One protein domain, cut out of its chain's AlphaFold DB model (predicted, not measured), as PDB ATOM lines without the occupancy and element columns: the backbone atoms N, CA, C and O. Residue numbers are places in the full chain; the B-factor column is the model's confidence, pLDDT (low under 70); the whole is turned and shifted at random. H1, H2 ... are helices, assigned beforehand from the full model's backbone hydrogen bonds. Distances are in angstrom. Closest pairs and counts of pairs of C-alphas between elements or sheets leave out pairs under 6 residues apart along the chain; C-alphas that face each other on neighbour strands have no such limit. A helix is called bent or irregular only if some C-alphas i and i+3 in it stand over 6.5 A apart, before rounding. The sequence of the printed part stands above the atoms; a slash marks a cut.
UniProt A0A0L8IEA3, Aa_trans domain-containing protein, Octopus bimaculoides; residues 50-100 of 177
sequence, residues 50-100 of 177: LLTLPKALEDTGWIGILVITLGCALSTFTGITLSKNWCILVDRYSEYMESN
ATOM      1  N   LEU A  50     -60.212   5.904 -31.600       88.12
ATOM      2  CA  LEU A  50     -61.155   5.161 -30.750       88.12
ATOM      3  C   LEU A  50     -62.542   5.806 -30.665       88.12
ATOM      4  O   LEU A  50     -63.509   5.073 -30.490       88.12
ATOM      5  N   LEU A  51     -62.681   7.128 -30.820       87.25
ATOM      6  CA  LEU A  51     -64.002   7.776 -30.810       87.25
ATOM      7  C   LEU A  51     -64.842   7.453 -32.057       87.25
ATOM      8  O   LEU A  51     -66.068   7.399 -31.976       87.25
ATOM      9  N   THR A  52     -64.205   7.214 -33.206       85.19
ATOM     10  CA  THR A  52     -64.902   6.882 -34.464       85.19
ATOM     11  C   THR A  52     -65.171   5.381 -34.621       85.19
ATOM     12  O   THR A  52     -66.169   4.989 -35.228       85.19
ATOM     13  N   LEU A  53     -64.336   4.539 -34.004       86.75
ATOM     14  CA  LEU A  53     -64.435   3.077 -34.013       86.75
ATOM     15  C   LEU A  53     -65.790   2.471 -33.578       86.75
ATOM     16  O   LEU A  53     -66.283   1.624 -34.321       86.75
ATOM     17  N   PRO A  54     -66.426   2.837 -32.443       85.62
ATOM     18  CA  PRO A  54     -67.673   2.201 -32.007       85.62
ATOM     19  C   PRO A  54     -68.831   2.495 -32.966       85.62
ATOM     20  O   PRO A  54     -69.574   1.585 -33.324       85.62
ATOM     21  N   LYS A  55     -68.924   3.737 -33.456       85.19
ATOM     22  CA  LYS A  55     -69.925   4.158 -34.446       85.19
ATOM     23  C   LYS A  55     -69.724   3.407 -35.767       85.19
ATOM     24  O   LYS A  55     -70.677   2.883 -36.335       85.19
ATOM     25  N   ALA A  56     -68.476   3.288 -36.227       87.81
ATOM     26  CA  ALA A  56     -68.152   2.511 -37.421       87.81
ATOM     27  C   ALA A  56     -68.460   1.010 -37.254       87.81
ATOM     28  O   ALA A  56     -68.926   0.379 -38.200       87.81
ATOM     29  N   LEU A  57     -68.234   0.433 -36.068       88.38
ATOM     30  CA  LEU A  57     -68.571  -0.961 -35.758       88.38
ATOM     31  C   LEU A  57     -70.082  -1.221 -35.766       88.38
ATOM     32  O   LEU A  57     -70.498  -2.268 -36.260       88.38
ATOM     33  N   GLU A  58     -70.890  -0.285 -35.270       90.69
ATOM     34  CA  GLU A  58     -72.353  -0.369 -35.326       90.69
ATOM     35  C   GLU A  58     -72.862  -0.358 -36.778       90.69
ATOM     36  O   GLU A  58     -73.599  -1.262 -37.171       90.69
ATOM     37  N   ASP A  59     -72.385   0.584 -37.605       90.38
ATOM     38  CA  ASP A  59     -72.754   0.672 -39.029       90.38
ATOM     39  C   ASP A  59     -72.296  -0.558 -39.849       90.38
ATOM     40  O   ASP A  59     -72.940  -0.945 -40.826       90.38
ATOM     41  N   THR A  60     -71.144  -1.143 -39.495       88.31
ATOM     42  CA  THR A  60     -70.436  -2.153 -40.310       88.31
ATOM     43  C   THR A  60     -70.704  -3.594 -39.842       88.31
ATOM     44  O   THR A  60     -70.476  -4.553 -40.584       88.31
ATOM     45  N   GLY A  61     -71.193  -3.784 -38.615       86.25
ATOM     46  CA  GLY A  61     -71.443  -5.098 -38.025       86.25
ATOM     47  C   GLY A  61     -70.185  -5.975 -37.932       86.25
ATOM     48  O   GLY A  61     -69.058  -5.492 -37.821       86.25
ATOM     49  N   TRP A  62     -70.363  -7.300 -38.001       88.25
ATOM     50  CA  TRP A  62     -69.268  -8.274 -37.834       88.25
ATOM     51  C   TRP A  62     -68.108  -8.108 -38.833       88.25
ATOM     52  O   TRP A  62     -66.973  -8.437 -38.488       88.25
ATOM     53  N   ILE A  63     -68.345  -7.568 -40.037       91.12
ATOM     54  CA  ILE A  63     -67.264  -7.356 -41.015       91.12
ATOM     55  C   ILE A  63     -66.276  -6.268 -40.546       91.12
ATOM     56  O   ILE A  63     -65.113  -6.280 -40.948       91.12
ATOM     57  N   GLY A  64     -66.686  -5.387 -39.625       90.00
ATOM     58  CA  GLY A  64     -65.841  -4.328 -39.069       90.00
ATOM     59  C   GLY A  64     -64.645  -4.867 -38.281       90.00
ATOM     60  O   GLY A  64     -63.546  -4.332 -38.399       90.00
ATOM     61  N   ILE A  65     -64.807  -5.985 -37.565       90.06
ATOM     62  CA  ILE A  65     -63.714  -6.645 -36.824       90.06
ATOM     63  C   ILE A  65     -62.605  -7.115 -37.786       90.06
ATOM     64  O   ILE A  65     -61.414  -6.971 -37.494       90.06
ATOM     65  N   LEU A  66     -62.984  -7.621 -38.963       91.81
ATOM     66  CA  LEU A  66     -62.042  -8.039 -40.005       91.81
ATOM     67  C   LEU A  66     -61.301  -6.832 -40.605       91.81
ATOM     68  O   LEU A  66     -60.086  -6.881 -40.789       91.81
ATOM     69  N   VAL A  67     -62.002  -5.722 -40.851       91.25
ATOM     70  CA  VAL A  67     -61.385  -4.485 -41.363       91.25
ATOM     71  C   VAL A  67     -60.412  -3.873 -40.347       91.25
ATOM     72  O   VAL A  67     -59.322  -3.453 -40.730       91.25
ATOM     73  N   ILE A  68     -60.751  -3.869 -39.052       90.56
ATOM     74  CA  ILE A  68     -59.884  -3.339 -37.983       90.56
ATOM     75  C   ILE A  68     -58.617  -4.184 -37.828       90.56
ATOM     76  O   ILE A  68     -57.518  -3.637 -37.749       90.56
ATOM     77  N   THR A  69     -58.746  -5.514 -37.811       91.44
ATOM     78  CA  THR A  69     -57.587  -6.417 -37.697       91.44
ATOM     79  C   THR A  69     -56.666  -6.316 -38.916       91.44
ATOM     80  O   THR A  69     -55.450  -6.203 -38.747       91.44
ATOM     81  N   LEU A  70     -57.225  -6.235 -40.130       94.19
ATOM     82  CA  LEU A  70     -56.454  -5.985 -41.351       94.19
ATOM     83  C   LEU A  70     -55.768  -4.606 -41.329       94.19
ATOM     84  O   LEU A  70     -54.584  -4.506 -41.641       94.19
ATOM     85  N   GLY A  71     -56.481  -3.552 -40.921       91.25
ATOM     86  CA  GLY A  71     -55.937  -2.197 -40.800       91.25
ATOM     87  C   GLY A  71     -54.794  -2.107 -39.785       91.25
ATOM     88  O   GLY A  71     -53.767  -1.492 -40.068       91.25
ATOM     89  N   CYS A  72     -54.924  -2.787 -38.643       91.69
ATOM     90  CA  CYS A  72     -53.865  -2.906 -37.641       91.69
ATOM     91  C   CYS A  72     -52.622  -3.615 -38.206       91.69
ATOM     92  O   CYS A  72     -51.504  -3.111 -38.063       91.69
ATOM     93  N   ALA A  73     -52.805  -4.734 -38.919       95.50
ATOM     94  CA  ALA A  73     -51.711  -5.463 -39.560       95.50
ATOM     95  C   ALA A  73     -50.989  -4.614 -40.626       95.50
ATOM     96  O   ALA A  73     -49.760  -4.539 -40.624       95.50
ATOM     97  N   LEU A  74     -51.736  -3.918 -41.491       94.56
ATOM     98  CA  LEU A  74     -51.184  -3.034 -42.528       94.56
ATOM     99  C   LEU A  74     -50.456  -1.815 -41.937       94.56
ATOM    100  O   LEU A  74     -49.373  -1.456 -42.409       94.56
ATOM    101  N   SER A  75     -51.016  -1.200 -40.892       91.75
ATOM    102  CA  SER A  75     -50.396  -0.077 -40.175       91.75
ATOM    103  C   SER A  75     -49.084  -0.504 -39.507       91.75
ATOM    104  O   SER A  75     -48.046   0.128 -39.706       91.75
ATOM    105  N   THR A  76     -49.098  -1.649 -38.817       92.62
ATOM    106  CA  THR A  76     -47.913  -2.237 -38.174       92.62
ATOM    107  C   THR A  76     -46.832  -2.571 -39.204       92.62
ATOM    108  O   THR A  76     -45.674  -2.198 -39.027       92.62
ATOM    109  N   PHE A  77     -47.206  -3.200 -40.323       94.81
ATOM    110  CA  PHE A  77     -46.289  -3.500 -41.424       94.81
ATOM    111  C   PHE A  77     -45.640  -2.228 -41.990       94.81
ATOM    112  O   PHE A  77     -44.416  -2.149 -42.091       94.81
ATOM    113  N   THR A  78     -46.444  -1.199 -42.274       91.75
ATOM    114  CA  THR A  78     -45.958   0.091 -42.792       91.75
ATOM    115  C   THR A  78     -45.002   0.769 -41.806       91.75
ATOM    116  O   THR A  78     -43.934   1.234 -42.209       91.75
ATOM    117  N   GLY A  79     -45.332   0.771 -40.509       88.75
ATOM    118  CA  GLY A  79     -44.474   1.307 -39.448       88.75
ATOM    119  C   GLY A  79     -43.133   0.573 -39.322       88.75
ATOM    120  O   GLY A  79     -42.085   1.212 -39.198       88.75
ATOM    121  N   ILE A  80     -43.134  -0.760 -39.425       91.56
ATOM    122  CA  ILE A  80     -41.910  -1.582 -39.406       91.56
ATOM    123  C   ILE A  80     -41.047  -1.320 -40.649       91.56
ATOM    124  O   ILE A  80     -39.836  -1.136 -40.522       91.56
ATOM    125  N   THR A  81     -41.622  -1.263 -41.852       89.69
ATOM    126  CA  THR A  81     -40.845  -0.959 -43.068       89.69
ATOM    127  C   THR A  81     -40.250   0.449 -43.016       89.69
ATOM    128  O   THR A  81     -39.077   0.634 -43.347       89.69
ATOM    129  N   LEU A  82     -41.022   1.435 -42.555       86.94
ATOM    130  CA  LEU A  82     -40.577   2.824 -42.442       86.94
ATOM    131  C   LEU A  82     -39.452   2.990 -41.410       86.94
ATOM    132  O   LEU A  82     -38.434   3.605 -41.721       86.94
ATOM    133  N   SER A  83     -39.595   2.400 -40.220       86.44
ATOM    134  CA  SER A  83     -38.568   2.452 -39.166       86.44
ATOM    135  C   SER A  83     -37.282   1.715 -39.552       86.44
ATOM    136  O   SER A  83     -36.192   2.237 -39.329       86.44
ATOM    137  N   LYS A  84     -37.367   0.551 -40.210       85.75
ATOM    138  CA  LYS A  84     -36.172  -0.171 -40.685       85.75
ATOM    139  C   LYS A  84     -35.431   0.602 -41.780       85.75
ATOM    140  O   LYS A  84     -34.208   0.713 -41.718       85.75
ATOM    141  N   ASN A  85     -36.157   1.195 -42.730       83.44
ATOM    142  CA  ASN A  85     -35.561   2.054 -43.758       83.44
ATOM    143  C   ASN A  85     -34.954   3.335 -43.157       83.44
ATOM    144  O   ASN A  85     -33.905   3.782 -43.619       83.44
ATOM    145  N   TRP A  86     -35.579   3.895 -42.113       79.75
ATOM    146  CA  TRP A  86     -35.043   5.017 -41.342       79.75
ATOM    147  C   TRP A  86     -33.690   4.666 -40.709       79.75
ATOM    148  O   TRP A  86     -32.707   5.354 -40.975       79.75
ATOM    149  N   CYS A  87     -33.599   3.565 -39.954       82.00
ATOM    150  CA  CYS A  87     -32.357   3.164 -39.280       82.00
ATOM    151  C   CYS A  87     -31.184   2.950 -40.254       82.00
ATOM    152  O   CYS A  87     -30.086   3.433 -39.993       82.00
ATOM    153  N   ILE A  88     -31.418   2.292 -41.398       83.31
ATOM    154  CA  ILE A  88     -30.386   2.083 -42.435       83.31
ATOM    155  C   ILE A  88     -29.890   3.421 -43.007       83.31
ATOM    156  O   ILE A  88     -28.709   3.575 -43.313       83.31
ATOM    157  N   LEU A  89     -30.780   4.404 -43.160       76.81
ATOM    158  CA  LEU A  89     -30.417   5.715 -43.692       76.81
ATOM    159  C   LEU A  89     -29.664   6.573 -42.667       76.81
ATOM    160  O   LEU A  89     -28.721   7.260 -43.056       76.81
ATOM    161  N   VAL A  90     -30.029   6.501 -41.382       74.69
ATOM    162  CA  VAL A  90     -29.295   7.163 -40.286       74.69
ATOM    163  C   VAL A  90     -27.871   6.617 -40.181       74.69
ATOM    164  O   VAL A  90     -26.934   7.406 -40.121       74.69
ATOM    165  N   ASP A  91     -27.695   5.294 -40.229       79.25
ATOM    166  CA  ASP A  91     -26.375   4.645 -40.230       79.25
ATOM    167  C   ASP A  91     -25.506   5.112 -41.414       79.25
ATOM    168  O   ASP A  91     -24.327   5.433 -41.260       79.25
ATOM    169  N   ARG A  92     -26.112   5.234 -42.603       74.38
ATOM    170  CA  ARG A  92     -25.391   5.537 -43.847       74.38
ATOM    171  C   ARG A  92     -25.108   7.024 -44.097       74.38
ATOM    172  O   ARG A  92     -24.190   7.326 -44.858       74.38
ATOM    173  N   TYR A  93     -25.894   7.932 -43.515       68.69
ATOM    174  CA  TYR A  93     -25.846   9.382 -43.771       68.69
ATOM    175  C   TYR A  93     -25.868  10.238 -42.488       68.69
ATOM    176  O   TYR A  93     -26.280  11.400 -42.528       68.69
ATOM    177  N   SER A  94     -25.404   9.693 -41.360       59.84
ATOM    178  CA  SER A  94     -25.313  10.377 -40.056       59.84
ATOM    179  C   SER A  94     -24.669  11.770 -40.140       59.84
ATOM    180  O   SER A  94     -25.220  12.738 -39.616       59.84
ATOM    181  N   GLU A  95     -23.583  11.898 -40.904       61.03
ATOM    182  CA  GLU A  95     -22.830  13.143 -41.137       61.03
ATOM    183  C   GLU A  95     -23.671  14.276 -41.775       61.03
ATOM    184  O   GLU A  95     -23.386  15.455 -41.579       61.03
ATOM    185  N   TYR A  96     -24.760  13.954 -42.487       54.00
ATOM    186  CA  TYR A  96     -25.675  14.949 -43.074       54.00
ATOM    187  C   TYR A  96     -26.856  15.317 -42.161       54.00
ATOM    188  O   TYR A  96     -27.554  16.309 -42.419       54.00
ATOM    189  N   MET A  97     -27.107  14.528 -41.112       57.25
ATOM    190  CA  MET A  97     -28.232  14.732 -40.197       57.25
ATOM    191  C   MET A  97     -27.949  15.760 -39.103       57.25
ATOM    192  O   MET A  97     -28.876  16.463 -38.704       57.25
ATOM    193  N   GLU A  98     -26.694  15.910 -38.675       53.53
ATOM    194  CA  GLU A  98     -26.301  16.873 -37.632       53.53
ATOM    195  C   GLU A  98     -26.663  18.329 -38.000       53.53
ATOM    196  O   GLU A  98     -26.954  19.147 -37.133       53.53
ATOM    197  N   SER A  99     -26.751  18.637 -39.302       55.16
ATOM    198  CA  SER A  99     -27.098  19.967 -39.821       55.16
ATOM    199  C   SER A  99     -28.583  20.170 -40.184       55.16
ATOM    200  O   SER A  99     -28.958  21.300 -40.502       55.16
ATOM    201  N   ASN A 100     -29.440  19.137 -40.203       49.91
ATOM    202  CA  ASN A 100     -30.829  19.259 -40.690       49.91
ATOM    203  C   ASN A 100     -31.860  18.687 -39.700       49.91
ATOM    204  O   ASN A 100     -32.142  17.491 -39.701       49.91
TER     205      ASN A 100
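What this domain is: This is residues 50 to 100 of the 177 residues of the protein "Aa_trans domain-containing protein" of Octopus bimaculoides (UniProt A0A0L8IEA3). One long helix, H2, makes most of the length of a wide bracket; at its first end the short helix H1 folds back, and past a kink its last residues turn to the same side. The printed part has 51 residues with two named helices, H1 then H2: all helix. It is an extended rod, radius of gyration of the C-alphas 18.1 A, spanning 52 by 18 by 9 A.

Where its parts are: Find C-alpha 63 at (-67.264, -7.356, -41.015); from there H2, residues 63 to 97, runs 44.9 A to C-alpha 97 at (-28.232, 14.732, -40.197). It kinks by 67 degrees near residue 91 and is irregular: C-alphas 92 and 95 are 8.5 A apart. H1, residues 50 to 60, 15.2 A long, is only just irregular: C-alphas 51 and 54 are 6.8 A apart.

How they stand to each other: Look at Leu 57 and Gly 64, the closest C-alphas, 5.5 A apart: H1 and residues 64 to 65 alone of H2 only just touch, only at the corner, with 3 pairs within 8 A. They run opposite ways at a steep tilt of 39 degrees. O i to N i+4 pairs are within hydrogen-bond range in 5 of 7 for H1 and 28 of 31 for H2.

The domain as a whole: The C-alphas farthest apart, of Gly 61 and Glu 95, are 52.0 A apart. The printed part has no cut, and the link is tight. Residues 93 to 100 have pLDDT under 70.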